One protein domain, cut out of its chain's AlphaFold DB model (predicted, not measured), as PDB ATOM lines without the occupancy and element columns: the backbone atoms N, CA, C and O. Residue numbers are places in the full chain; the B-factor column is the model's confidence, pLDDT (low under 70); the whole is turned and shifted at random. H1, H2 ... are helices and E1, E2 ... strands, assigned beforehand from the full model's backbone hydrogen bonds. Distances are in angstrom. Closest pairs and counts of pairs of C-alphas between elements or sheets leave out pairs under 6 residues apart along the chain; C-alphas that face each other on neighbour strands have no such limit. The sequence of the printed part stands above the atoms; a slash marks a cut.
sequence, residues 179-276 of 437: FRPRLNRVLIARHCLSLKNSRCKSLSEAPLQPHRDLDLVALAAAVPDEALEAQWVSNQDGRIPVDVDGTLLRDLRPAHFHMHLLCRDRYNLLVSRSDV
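What this domain is: This is residues 179 to 276 of the 437 residues of an uncharacterized protein of Dothidotthia symphoricarpi CBS 119687 (UniProt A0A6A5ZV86). One long helix, H1, runs through the middle, with H3, H4 and the small two-stranded hairpin E1 E2 packed round its first part. H4 also packs on E1, while the short H5 lies near the last residues of H1. The printed part has 98 residues, with seven named helices and two strands in the order H1 H2 H3 H4 H5 H6 E1 E2 H7; the sheet, E1 - E2, is antiparallel and the class is mostly helix. It is compact, with a radius of gyration of the C-alphas of 12.4 A and spans of 35 by 28 by 24 A.

How they stand to each other: H1, residues 179 to 196, is the hub. H2, residues 210 to 213, only just touches residues 183 to 187 of H1, with 3 pairs of C-alphas within 8 A, the closest Val 186 and Asp 213 at 6.3 A. H3, residues 216 to 221, touches residues 182 to 186 of H1 and is about perpendicular to it at 82 degrees; the closest C-alphas, Arg 182 and Leu 219, are 5.7 A apart. H4, residues 226 to 234, touches residues 181 to 188 of H1 at a steep tilt of 60 degrees, the same way; the closest C-alphas are Asn 184 and Glu 229, 7.5 A. H5, residues 249 to 252, is close to H1 but not clearly touching: C-alphas 195 and 252 are the closest, 7.6 A. E1, residues 262 to 264, and E2, residues 270 to 272, form a hairpin, with N 263 and O 271 within hydrogen-bond range at 2.9 A. The closest C-alphas of H4 and E1, Val 233 and Cys 263, are 4.9 A apart. H7, residues 273 to 276, only just touches H6, residues 257 to 260, with 3 pairs of C-alphas within 8 A, the closest Met 259 and Ser 274 at 6.2 A. Every O i to N i+4 pair is within range in H1, H3 and H4; the other helices are too short for one.

Where its parts are: H1 runs 26.2 A from C-alpha 179 at (28.188, -32.488, 33.052), and H4 11.7 A. H7 ends at C-alpha 276, (14.591, -44.995, 19.839).

The domain as a whole: The C-alphas farthest apart, Leu 216 and Ala 255, are 35.8 A apart. The printed part has no cut; the links H1 to H2 and H4 to H5 are long. Confidence is low at residues 275 to 276.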
ATOM      1  N   PHE A 179      29.055 -31.535  32.361       96.62
ATOM      2  CA  PHE A 179      28.188 -32.488  33.052       96.62
ATOM      3  C   PHE A 179      27.905 -33.736  32.212       96.62
ATOM      4  O   PHE A 179      28.119 -34.861  32.666       96.62
ATOM      5  N   ARG A 180      27.453 -33.545  30.970       96.81
ATOM      6  CA  ARG A 180      27.047 -34.609  30.048       96.81
ATOM      7  C   ARG A 180      28.169 -35.623  29.789       96.81
ATOM      8  O   ARG A 180      27.892 -36.812  29.947       96.81
ATOM      9  N   PRO A 181      29.424 -35.236  29.470       97.31
ATOM     10  CA  PRO A 181      30.491 -36.215  29.242       97.31
ATOM     11  C   PRO A 181      30.794 -37.070  30.485       97.31
ATOM     12  O   PRO A 181      31.043 -38.273  30.376       97.31
ATOM     13  N   ARG A 182      30.718 -36.476  31.685       97.38
ATOM     14  CA  ARG A 182      30.896 -37.193  32.960       97.38
ATOM     15  C   ARG A 182      29.739 -38.141  33.237       97.38
ATOM     16  O   ARG A 182      29.971 -39.299  33.584       97.38
ATOM     17  N   LEU A 183      28.506 -37.679  33.044       97.44
ATOM     18  CA  LEU A 183      27.324 -38.513  33.218       97.44
ATOM     19  C   LEU A 183      27.349 -39.692  32.237       97.44
ATOM     20  O   LEU A 183      27.189 -40.828  32.668       97.44
ATOM     21  N   ASN A 184      27.664 -39.469  30.960       97.50
ATOM     22  CA  ASN A 184      27.817 -40.544  29.974       97.50
ATOM     23  C   ASN A 184      28.853 -41.585  30.412       97.50
ATOM     24  O   ASN A 184      28.608 -42.789  30.302       97.50
ATOM     25  N   ARG A 185      29.978 -41.153  30.990       96.62
ATOM     26  CA  ARG A 185      30.983 -42.073  31.535       96.62
ATOM     27  C   ARG A 185      30.437 -42.929  32.682       96.62
ATOM     28  O   ARG A 185      30.721 -44.132  32.713       96.62
ATOM     29  N   VAL A 186      29.661 -42.339  33.595       96.38
ATOM     30  CA  VAL A 186      28.985 -43.048  34.699       96.38
ATOM     31  C   VAL A 186      27.940 -44.028  34.159       96.38
ATOM     32  O   VAL A 186      27.912 -45.187  34.578       96.38
ATOM     33  N   LEU A 187      27.136 -43.607  33.180       96.06
ATOM     34  CA  LEU A 187      26.119 -44.440  32.540       96.06
ATOM     35  C   LEU A 187      26.746 -45.651  31.841       96.06
ATOM     36  O   LEU A 187      26.275 -46.768  32.048       96.06
ATOM     37  N   ILE A 188      27.850 -45.473  31.102       95.56
ATOM     38  CA  ILE A 188      28.613 -46.585  30.511       95.56
ATOM     39  C   ILE A 188      29.131 -47.521  31.604       95.56
ATOM     40  O   ILE A 188      28.972 -48.733  31.495       95.56
ATOM     41  N   ALA A 189      29.726 -46.989  32.676       94.31
ATOM     42  CA  ALA A 189      30.256 -47.819  33.757       94.31
ATOM     43  C   ALA A 189      29.157 -48.672  34.417       94.31
ATOM     44  O   ALA A 189      29.336 -49.880  34.602       94.31
ATOM     45  N   ARG A 190      27.990 -48.076  34.704       93.88
ATOM     46  CA  ARG A 190      26.812 -48.803  35.201       93.88
ATOM     47  C   ARG A 190      26.323 -49.831  34.186       93.88
ATOM     48  O   ARG A 190      25.994 -50.954  34.572       93.88
ATOM     49  N   HIS A 191      26.293 -49.469  32.907       94.31
ATOM     50  CA  HIS A 191      25.877 -50.359  31.833       94.31
ATOM     51  C   HIS A 191      26.783 -51.595  31.760       94.31
ATOM     52  O   HIS A 191      26.295 -52.719  31.875       94.31
ATOM     53  N   CYS A 192      28.103 -51.411  31.715       93.50
ATOM     54  CA  CYS A 192      29.074 -52.503  31.754       93.50
ATOM     55  C   CYS A 192      28.906 -53.388  32.996       93.50
ATOM     56  O   CYS A 192      28.906 -54.617  32.896       93.50
ATOM     57  N   LEU A 193      28.709 -52.776  34.169       92.19
ATOM     58  CA  LEU A 193      28.490 -53.512  35.411       92.19
ATOM     59  C   LEU A 193      27.218 -54.370  35.351       92.19
ATOM     60  O   LEU A 193      27.251 -55.517  35.788       92.19
ATOM     61  N   SER A 194      26.122 -53.853  34.787       91.19
ATOM     62  CA  SER A 194      24.862 -54.600  34.628       91.19
ATOM     63  C   SER A 194      24.987 -55.806  33.694       91.19
ATOM     64  O   SER A 194      24.429 -56.869  33.957       91.19
ATOM     65  N   LEU A 195      25.795 -55.686  32.636       91.31
ATOM     66  CA  LEU A 195      26.033 -56.777  31.692       91.31
ATOM     67  C   LEU A 195      26.805 -57.930  32.339       91.31
ATOM     68  O   LEU A 195      26.548 -59.100  32.048       91.31
ATOM     69  N   LYS A 196      27.721 -57.615  33.255       88.88
ATOM     70  CA  LYS A 196      28.446 -58.622  34.036       88.88
ATOM     71  C   LYS A 196      27.629 -59.177  35.195       88.88
ATOM     72  O   LYS A 196      27.723 -60.360  35.506       88.88
ATOM     73  N   ASN A 197      26.860 -58.317  35.853       85.81
ATOM     74  CA  ASN A 197      26.160 -58.618  37.088       85.81
ATOM     75  C   ASN A 197      24.664 -58.327  36.939       85.81
ATOM     76  O   ASN A 197      24.232 -57.176  37.008       85.81
ATOM     77  N   SER A 198      23.869 -59.395  36.858       74.50
ATOM     78  CA  SER A 198      22.410 -59.334  36.700       74.50
ATOM     79  C   SER A 198      21.663 -58.659  37.857       74.50
ATOM     80  O   SER A 198      20.455 -58.460  37.771       74.50
ATOM     81  N   ARG A 199      22.344 -58.297  38.953       80.38
ATOM     82  CA  ARG A 199      21.746 -57.539  40.066       80.38
ATOM     83  C   ARG A 199      21.667 -56.033  39.805       80.38
ATOM     84  O   ARG A 199      21.002 -55.330  40.564       80.38
ATOM     85  N   CYS A 200      22.372 -55.521  38.796       81.12
ATOM     86  CA  CYS A 200      22.323 -54.112  38.417       81.12
ATOM     87  C   CYS A 200      21.470 -53.938  37.165       81.12
ATOM     88  O   CYS A 200      21.554 -54.746  36.249       81.12
ATOM     89  N   LYS A 201      20.687 -52.857  37.121       86.06
ATOM     90  CA  LYS A 201      19.867 -52.542  35.953       86.06
ATOM     91  C   LYS A 201      20.694 -51.879  34.862       86.06
ATOM     92  O   LYS A 201      21.423 -50.913  35.126       86.06
ATOM     93  N   SER A 202      20.535 -52.390  33.651       86.38
ATOM     94  CA  SER A 202      21.090 -51.822  32.427       86.38
ATOM     95  C   SER A 202      20.385 -50.517  32.031       86.38
ATOM     96  O   SER A 202      19.415 -50.097  32.664       86.38
ATOM     97  N   LEU A 203      20.880 -49.852  30.983       88.69
ATOM     98  CA  LEU A 203      20.273 -48.608  30.479       88.69
ATOM     99  C   LEU A 203      18.935 -48.882  29.787       88.69
ATOM    100  O   LEU A 203      18.037 -48.059  29.880       88.69
ATOM    101  N   SER A 204      18.768 -50.072  29.206       83.44
ATOM    102  CA  SER A 204      17.486 -50.566  28.692       83.44
ATOM    103  C   SER A 204      16.450 -50.835  29.789       83.44
ATOM    104  O   SER A 204      15.257 -50.830  29.526       83.44
ATOM    105  N   GLU A 205      16.878 -51.097  31.027       82.81
ATOM    106  CA  GLU A 205      15.964 -51.372  32.149       82.81
ATOM    107  C   GLU A 205      15.681 -50.136  33.011       82.81
ATOM    108  O   GLU A 205      14.676 -50.072  33.722       82.81
ATOM    109  N   ALA A 206      16.621 -49.193  33.031       83.62
ATOM    110  CA  ALA A 206      16.535 -47.942  33.762       83.62
ATOM    111  C   ALA A 206      17.449 -46.905  33.085       83.62
ATOM    112  O   ALA A 206      18.656 -46.890  33.376       83.62
ATOM    113  N   PRO A 207      16.885 -46.046  32.211       83.94
ATOM    114  CA  PRO A 207      17.649 -45.059  31.448       83.94
ATOM    115  C   PRO A 207      18.491 -44.155  32.351       83.94
ATOM    116  O   PRO A 207      19.708 -44.097  32.207       83.94
ATOM    117  N   LEU A 208      17.873 -43.574  33.383       88.62
ATOM    118  CA  LEU A 208      18.553 -42.773  34.398       88.62
ATOM    119  C   LEU A 208      18.090 -43.187  35.798       88.62
ATOM    120  O   LEU A 208      16.896 -43.319  36.066       88.62
ATOM    121  N   GLN A 209      19.037 -43.373  36.711       88.38
ATOM    122  CA  GLN A 209      18.796 -43.634  38.125       88.38
ATOM    123  C   GLN A 209      19.383 -42.490  38.952       88.38
ATOM    124  O   GLN A 209      20.536 -42.587  39.368       88.38
ATOM    125  N   PRO A 210      18.609 -41.428  39.250       86.94
ATOM    126  CA  PRO A 210      19.122 -40.222  39.901       86.94
ATOM    127  C   PRO A 210      20.000 -40.481  41.132       86.94
ATOM    128  O   PRO A 210      21.087 -39.935  41.237       86.94
ATOM    129  N   HIS A 211      19.586 -41.391  42.020       86.50
ATOM    130  CA  HIS A 211      20.316 -41.716  43.254       86.50
ATOM    131  C   HIS A 211      21.675 -42.403  43.057       86.50
ATOM    132  O   HIS A 211      22.430 -42.514  44.015       86.50
ATOM    133  N   ARG A 212      21.961 -42.920  41.860       88.31
ATOM    134  CA  ARG A 212      23.234 -43.578  41.536       88.31
ATOM    135  C   ARG A 212      24.037 -42.784  40.522       88.31
ATOM    136  O   ARG A 212      25.241 -42.643  40.677       88.31
ATOM    137  N   ASP A 213      23.360 -42.289  39.495       93.50
ATOM    138  CA  ASP A 213      24.004 -41.688  38.333       93.50
ATOM    139  C   ASP A 213      24.328 -40.201  38.560       93.50
ATOM    140  O   ASP A 213      25.272 -39.688  37.968       93.50
ATOM    141  N   LEU A 214      23.581 -39.517  39.439       94.19
ATOM    142  CA  LEU A 214      23.802 -38.109  39.804       94.19
ATOM    143  C   LEU A 214      24.606 -37.951  41.102       94.19
ATOM    144  O   LEU A 214      24.563 -36.903  41.747       94.19
ATOM    145  N   ASP A 215      25.295 -39.005  41.530       94.00
ATOM    146  CA  ASP A 215      26.176 -38.937  42.686       94.00
ATOM    147  C   ASP A 215      27.412 -38.085  42.358       94.00
ATOM    148  O   ASP A 215      28.151 -38.363  41.409       94.00
ATOM    149  N   LEU A 216      27.640 -37.024  43.137       93.19
ATOM    150  CA  LEU A 216      28.717 -36.071  42.863       93.19
ATOM    151  C   LEU A 216      30.109 -36.697  42.980       93.19
ATOM    152  O   LEU A 216      31.014 -36.265  42.266       93.19
ATOM    153  N   VAL A 217      30.285 -37.705  43.839       94.31
ATOM    154  CA  VAL A 217      31.570 -38.398  43.999       94.31
ATOM    155  C   VAL A 217      31.845 -39.249  42.764       94.31
ATOM    156  O   VAL A 217      32.930 -39.163  42.188       94.31
ATOM    157  N   ALA A 218      30.847 -40.002  42.295       93.44
ATOM    158  CA  ALA A 218      30.944 -40.772  41.059       93.44
ATOM    159  C   ALA A 218      31.208 -39.872  39.839       93.44
ATOM    160  O   ALA A 218      32.085 -40.175  39.031       93.44
ATOM    161  N   LEU A 219      30.504 -38.740  39.727       96.06
ATOM    162  CA  LEU A 219      30.695 -37.768  38.644       96.06
ATOM    163  C   LEU A 219      32.077 -37.098  38.683       96.06
ATOM    164  O   LEU A 219      32.671 -36.847  37.632       96.06
ATOM    165  N   ALA A 220      32.602 -36.810  39.876       94.19
ATOM    166  CA  ALA A 220      33.939 -36.242  40.040       94.19
ATOM    167  C   ALA A 220      35.038 -37.242  39.652       94.19
ATOM    168  O   ALA A 220      35.994 -36.866  38.974       94.19
ATOM    169  N   ALA A 221      34.877 -38.516  40.025       94.69
ATOM    170  CA  ALA A 221      35.809 -39.590  39.683       94.69
ATOM    171  C   ALA A 221      35.730 -40.027  38.205       94.69
ATOM    172  O   ALA A 221      36.658 -40.649  37.687       94.69
ATOM    173  N   ALA A 222      34.627 -39.727  37.517       94.69
ATOM    174  CA  ALA A 222      34.433 -40.078  36.120       94.69
ATOM    175  C   ALA A 222      35.296 -39.201  35.196       94.69
ATOM    176  O   ALA A 222      35.049 -38.005  35.042       94.69
ATOM    177  N   VAL A 223      36.281 -39.822  34.541       94.50
ATOM    178  CA  VAL A 223      37.078 -39.199  33.473       94.50
ATOM    179  C   VAL A 223      36.343 -39.378  32.138       94.50
ATOM    180  O   VAL A 223      36.147 -40.530  31.731       94.50
ATOM    181  N   PRO A 224      35.908 -38.292  31.468       94.50
ATOM    182  CA  PRO A 224      35.263 -38.376  30.161       94.50
ATOM    183  C   PRO A 224      36.149 -39.079  29.129       94.50
ATOM    184  O   PRO A 224      37.345 -38.817  29.050       94.50
ATOM    185  N   ASP A 225      35.546 -39.963  28.336       94.19
ATOM    186  CA  ASP A 225      36.225 -40.710  27.276       94.19
ATOM    187  C   ASP A 225      35.327 -40.744  26.034       94.19
ATOM    188  O   ASP A 225      34.415 -41.568  25.910       94.19
ATOM    189  N   GLU A 226      35.574 -39.804  25.122       92.88
ATOM    190  CA  GLU A 226      34.808 -39.663  23.882       92.88
ATOM    191  C   GLU A 226      35.014 -40.846  22.933       92.88
ATOM    192  O   GLU A 226      34.097 -41.207  22.193       92.88
ATOM    193  N   ALA A 227      36.191 -41.477  22.960       93.75
ATOM    194  CA  ALA A 227      36.486 -42.625  22.115       93.75
ATOM    195  C   ALA A 227      35.685 -43.846  22.575       93.75
ATOM    196  O   ALA A 227      35.075 -44.531  21.750       93.75
ATOM    197  N   LEU A 228      35.624 -44.085  23.887       92.62
ATOM    198  CA  LEU A 228      34.775 -45.124  24.463       92.62
ATOM    199  C   LEU A 228      33.294 -44.847  24.180       92.62
ATOM    200  O   LEU A 228      32.579 -45.748  23.742       92.62
ATOM    201  N   GLU A 229      32.831 -43.610  24.370       94.44
ATOM    202  CA  GLU A 229      31.456 -43.222  24.030       94.44
ATOM    203  C   GLU A 229      31.148 -43.505  22.550       94.44
ATOM    204  O   GLU A 229      30.143 -44.142  22.224       94.44
ATOM    205  N   ALA A 230      32.040 -43.098  21.642       94.75
ATOM    206  CA  ALA A 230      31.892 -43.337  20.213       94.75
ATOM    207  C   ALA A 230      31.846 -44.832  19.872       94.75
ATOM    208  O   ALA A 230      31.068 -45.222  18.999       94.75
ATOM    209  N   GLN A 231      32.608 -45.685  20.563       93.75
ATOM    210  CA  GLN A 231      32.530 -47.139  20.382       93.75
ATOM    211  C   GLN A 231      31.143 -47.678  20.746       93.75
ATOM    212  O   GLN A 231      30.562 -48.423  19.959       93.75
ATOM    213  N   TRP A 232      30.576 -47.270  21.884       94.25
ATOM    214  CA  TRP A 232      29.233 -47.701  22.298       94.25
ATOM    215  C   TRP A 232      28.127 -47.235  21.343       94.25
ATOM    216  O   TRP A 232      27.156 -47.963  21.131       94.25
ATOM    217  N   VAL A 233      28.286 -46.052  20.743       94.06
ATOM    218  CA  VAL A 233      27.286 -45.446  19.852       94.06
ATOM    219  C   VAL A 233      27.406 -45.908  18.400       94.06
ATOM    220  O   VAL A 233      26.383 -46.046  17.740       94.06
ATOM    221  N   SER A 234      28.608 -46.156  17.877       92.12
ATOM    222  CA  SER A 234      28.817 -46.455  16.445       92.12
ATOM    223  C   SER A 234      28.876 -47.946  16.116       92.12
ATOM    224  O   SER A 234      28.570 -48.347  14.994       92.12
ATOM    225  N   ASN A 235      29.253 -48.790  17.079       91.06
ATOM    226  CA  ASN A 235      29.465 -50.209  16.822       91.06
ATOM    227  C   ASN A 235      28.139 -50.921  16.502       91.06
ATOM    228  O   ASN A 235      27.101 -50.639  17.106       91.06
ATOM    229  N   GLN A 236      28.175 -51.848  15.545       90.25
ATOM    230  CA  GLN A 236      27.020 -52.654  15.129       90.25
ATOM    231  C   GLN A 236      27.206 -54.150  15.409       90.25
ATOM    232  O   GLN A 236      26.229 -54.887  15.442       90.25
ATOM    233  N   ASP A 237      28.438 -54.584  15.690       89.56
ATOM    234  CA  ASP A 237      28.827 -55.998  15.780       89.56
ATOM    235  C   ASP A 237      29.047 -56.475  17.228       89.56
ATOM    236  O   ASP A 237      29.504 -57.596  17.462       89.56
ATOM    237  N   GLY A 238      28.836 -55.598  18.215       88.69
ATOM    238  CA  GLY A 238      29.110 -55.872  19.627       88.69
ATOM    239  C   GLY A 238      30.600 -56.046  19.952       88.69
ATOM    240  O   GLY A 238      30.941 -56.654  20.967       88.69
ATOM    241  N   ARG A 239      31.504 -55.523  19.110       92.38
ATOM    242  CA  ARG A 239      32.963 -55.519  19.351       92.38
ATOM    243  C   ARG A 239      33.374 -54.354  20.254       92.38
ATOM    244  O   ARG A 239      34.212 -53.545  19.874       92.38
ATOM    245  N   ILE A 240      32.729 -54.245  21.410       93.00
ATOM    246  CA  ILE A 240      32.990 -53.195  22.399       93.00
ATOM    247  C   ILE A 240      33.527 -53.869  23.664       93.00
ATOM    248  O   ILE A 240      32.879 -54.811  24.134       93.00
ATOM    249  N   PRO A 241      34.673 -53.430  24.211       92.19
ATOM    250  CA  PRO A 241      35.179 -53.953  25.471       92.19
ATOM    251  C   PRO A 241      34.264 -53.519  26.625       92.19
ATOM    252  O   PRO A 241      33.979 -52.336  26.812       92.19
ATOM    253  N   VAL A 242      33.797 -54.488  27.408       92.44
ATOM    254  CA  VAL A 242      32.956 -54.256  28.595       92.44
ATOM    255  C   VAL A 242      33.815 -54.109  29.858       92.44
ATOM    256  O   VAL A 242      33.337 -53.643  30.894       92.44
ATOM    257  N   ASP A 243      35.095 -54.483  29.796       88.94
ATOM    258  CA  ASP A 243      36.018 -54.439  30.924       88.94
ATOM    259  C   ASP A 243      37.487 -54.261  30.569       88.94
ATOM    260  O   ASP A 243      37.875 -54.201  29.406       88.94
ATOM    261  N   VAL A 244      38.287 -54.177  31.633       86.81
ATOM    262  CA  VAL A 244      39.747 -54.074  31.604       86.81
ATOM    263  C   VAL A 244      40.397 -55.314  30.978       86.81
ATOM    264  O   VAL A 244      41.450 -55.191  30.364       86.81
ATOM    265  N   ASP A 245      39.752 -56.480  31.077       88.00
ATOM    266  CA  ASP A 245      40.218 -57.732  30.464       88.00
ATOM    267  C   ASP A 245      39.978 -57.763  28.939       88.00
ATOM    268  O   ASP A 245      40.456 -58.660  28.245       88.00
ATOM    269  N   GLY A 246      39.255 -56.774  28.399       88.81
ATOM    270  CA  GLY A 246      38.935 -56.660  26.978       88.81
ATOM    271  C   GLY A 246      37.798 -57.578  26.527       88.81
ATOM    272  O   GLY A 246      37.643 -57.814  25.327       88.81
ATOM    273  N   THR A 247      36.988 -58.090  27.455       91.88
ATOM    274  CA  THR A 247      35.863 -58.975  27.148       91.88
ATOM    275  C   THR A 247      34.844 -58.231  26.295       91.88
ATOM    276  O   THR A 247      34.310 -57.196  26.702       91.88
ATOM    277  N   LEU A 248      34.550 -58.755  25.104       94.06
ATOM    278  CA  LEU A 248      33.653 -58.084  24.171       94.06
ATOM    279  C   LEU A 248      32.186 -58.317  24.540       94.06
ATOM    280  O   LEU A 248      31.794 -59.401  24.980       94.06
ATOM    281  N   LEU A 249      31.343 -57.319  24.275       94.00
ATOM    282  CA  LEU A 249      29.897 -57.403  24.493       94.00
ATOM    283  C   LEU A 249      29.271 -58.620  23.793       94.00
ATOM    284  O   LEU A 249      28.470 -59.339  24.392       94.00
ATOM    285  N   ARG A 250      29.658 -58.876  22.539       94.12
ATOM    286  CA  ARG A 250      29.185 -60.038  21.773       94.12
ATOM    287  C   ARG A 250      29.611 -61.378  22.376       94.12
ATOM    288  O   ARG A 250      28.907 -62.357  22.183       94.12
ATOM    289  N   ASP A 251      30.716 -61.429  23.114       93.44
ATOM    290  CA  ASP A 251      31.182 -62.666  23.747       93.44
ATOM    291  C   ASP A 251      30.415 -62.901  25.062       93.44
ATOM    292  O   ASP A 251      30.049 -64.029  25.386       93.44
ATOM    293  N   LEU A 252      30.074 -61.823  25.781       90.62
ATOM    294  CA  LEU A 252      29.241 -61.866  26.992       90.62
ATOM    295  C   LEU A 252      27.758 -62.142  26.709       90.62
ATOM    296  O   LEU A 252      27.077 -62.762  27.532       90.62
ATOM    297  N   ARG A 253      27.227 -61.635  25.589       88.56
ATOM    298  CA  ARG A 253      25.814 -61.762  25.188       88.56
ATOM    299  C   ARG A 253      25.669 -62.080  23.689       88.56
ATOM    300  O   ARG A 253      25.101 -61.272  22.956       88.56
ATOM    301  N   PRO A 254      26.082 -63.273  23.219       88.88
ATOM    302  CA  PRO A 254      26.129 -63.586  21.784       88.88
ATOM    303  C   PRO A 254      24.797 -63.447  21.044       88.88
ATOM    304  O   PRO A 254      24.763 -62.955  19.922       88.88
ATOM    305  N   ALA A 255      23.686 -63.833  21.675       88.62
ATOM    306  CA  ALA A 255      22.364 -63.793  21.048       88.62
ATOM    307  C   ALA A 255      21.657 -62.426  21.153       88.62
ATOM    308  O   ALA A 255      20.705 -62.168  20.419       88.62
ATOM    309  N   HIS A 256      22.097 -61.552  22.065       88.38
ATOM    310  CA  HIS A 256      21.330 -60.370  22.484       88.38
ATOM    311  C   HIS A 256      22.158 -59.081  22.565       88.38
ATOM    312  O   HIS A 256      21.658 -58.069  23.047       88.38
ATOM    313  N   PHE A 257      23.410 -59.082  22.093       90.44
ATOM    314  CA  PHE A 257      24.298 -57.918  22.193       90.44
ATOM    315  C   PHE A 257      23.695 -56.647  21.575       90.44
ATOM    316  O   PHE A 257      23.907 -55.561  22.102       90.44
ATOM    317  N   HIS A 258      22.910 -56.780  20.502       89.44
ATOM    318  CA  HIS A 258      22.263 -55.662  19.813       89.44
ATOM    319  C   HIS A 258      21.297 -54.882  20.719       89.44
ATOM    320  O   HIS A 258      21.202 -53.666  20.583       89.44
ATOM    321  N   MET A 259      20.643 -55.548  21.679       89.31
ATOM    322  CA  MET A 259      19.743 -54.896  22.644       89.31
ATOM    323  C   MET A 259      20.490 -54.054  23.685       89.31
ATOM    324  O   MET A 259      19.882 -53.248  24.378       89.31
ATOM    325  N   HIS A 260      21.799 -54.256  23.817       90.50
ATOM    326  CA  HIS A 260      22.657 -53.559  24.775       90.50
ATOM    327  C   HIS A 260      23.518 -52.477  24.114       90.50
ATOM    328  O   HIS A 260      24.349 -51.855  24.768       90.50
ATOM    329  N   LEU A 261      23.351 -52.252  22.810       92.75
ATOM    330  CA  LEU A 261      24.002 -51.140  22.133       92.75
ATOM    331  C   LEU A 261      23.320 -49.826  22.519       92.75
ATOM    332  O   LEU A 261      22.108 -49.773  22.749       92.75
ATOM    333  N   LEU A 262      24.113 -48.759  22.571       95.00
ATOM    334  CA  LEU A 262      23.660 -47.446  23.013       95.00
ATOM    335  C   LEU A 262      23.539 -46.483  21.832       95.00
ATOM    336  O   LEU A 262      24.070 -46.712  20.740       95.00
ATOM    337  N   CYS A 263      22.818 -45.398  22.053       94.06
ATOM    338  CA  CYS A 263      22.720 -44.264  21.145       94.06
ATOM    339  C   CYS A 263      22.683 -42.964  21.944       94.06
ATOM    340  O   CYS A 263      22.652 -42.980  23.175       94.06
ATOM    341  N   ARG A 264      22.726 -41.848  21.221       94.38
ATOM    342  CA  ARG A 264      22.589 -40.511  21.784       94.38
ATOM    343  C   ARG A 264      21.152 -40.052  21.638       94.38
ATOM    344  O   ARG A 264      20.567 -40.206  20.569       94.38
ATOM    345  N   ASP A 265      20.619 -39.491  22.708       94.19
ATOM    346  CA  ASP A 265      19.340 -38.804  22.681       94.19
ATOM    347  C   ASP A 265      19.476 -37.356  22.162       94.19
ATOM    348  O   ASP A 265      20.546 -36.944  21.704       94.19
ATOM    349  N   ARG A 266      18.395 -36.563  22.239       93.75
ATOM    350  CA  ARG A 266      18.368 -35.170  21.756       93.75
ATOM    351  C   ARG A 266      19.444 -34.273  22.383       93.75
ATOM    352  O   ARG A 266      19.921 -33.366  21.708       93.75
ATOM    353  N   TYR A 267      19.815 -34.508  23.641       94.62
ATOM    354  CA  TYR A 267      20.838 -33.731  24.354       94.62
ATOM    355  C   TYR A 267      22.139 -34.529  24.522       94.62
ATOM    356  O   TYR A 267      22.955 -34.246  25.399       94.62
ATOM    357  N   ASN A 268      22.354 -35.523  23.656       95.00
ATOM    358  CA  ASN A 268      23.551 -36.350  23.601       95.00
ATOM    359  C   ASN A 268      23.860 -37.146  24.886       95.00
ATOM    360  O   ASN A 268      25.023 -37.521  25.101       95.00
ATOM    361  N   LEU A 269      22.855 -37.423  25.728       95.12
ATOM    362  CA  LEU A 269      22.970 -38.434  26.778       95.12
ATOM    363  C   LEU A 269      22.808 -39.835  26.190       95.12
ATOM    364  O   LEU A 269      22.108 -40.050  25.198       95.12
ATOM    365  N   LEU A 270      23.490 -40.796  26.810       95.12
ATOM    366  CA  LEU A 270      23.448 -42.187  26.375       95.12
ATOM    367  C   LEU A 270      22.171 -42.886  26.831       95.12
ATOM    368  O   LEU A 270      21.902 -43.010  28.026       95.12
ATOM    369  N   VAL A 271      21.445 -43.432  25.859       93.31
ATOM    370  CA  VAL A 271      20.226 -44.221  26.065       93.31
ATOM    371  C   VAL A 271      20.297 -45.541  25.296       93.31
ATOM    372  O   VAL A 271      21.142 -45.729  24.413       93.31
ATOM    373  N   SER A 272      19.430 -46.491  25.651       91.31
ATOM    374  CA  SER A 272      19.329 -47.769  24.939       91.31
ATOM    375  C   SER A 272      18.841 -47.560  23.505       91.31
ATOM    376  O   SER A 272      17.887 -46.817  23.286       91.31
ATOM    377  N   ARG A 273      19.426 -48.262  22.523       88.00
ATOM    378  CA  ARG A 273      18.937 -48.208  21.130       88.00
ATOM    379  C   ARG A 273      17.508 -48.714  20.969       88.00
ATOM    380  O   ARG A 273      16.790 -48.218  20.112       88.00
ATOM    381  N   SER A 274      17.098 -49.674  21.796       71.38
ATOM    382  CA  SER A 274      15.756 -50.262  21.743       71.38
ATOM    383  C   SER A 274      14.630 -49.257  22.001       71.38
ATOM    384  O   SER A 274      13.502 -49.510  21.591       71.38
ATOM    385  N   ASP A 275      14.921 -48.139  22.673       56.69
ATOM    386  CA  ASP A 275      13.920 -47.115  22.994       56.69
ATOM    387  C   ASP A 275      13.713 -46.106  21.855       56.69
ATOM    388  O   ASP A 275      12.670 -45.454  21.786       56.69
ATOM    389  N   VAL A 276      14.663 -45.993  20.920       55.62
ATOM    390  CA  VAL A 276      14.591 -44.995  19.839       55.62
ATOM    391  C   VAL A 276      13.536 -45.359  18.797       55.62
ATOM    392  O   VAL A 276      12.864 -44.469  18.275       55.62
TER     393      VAL A 276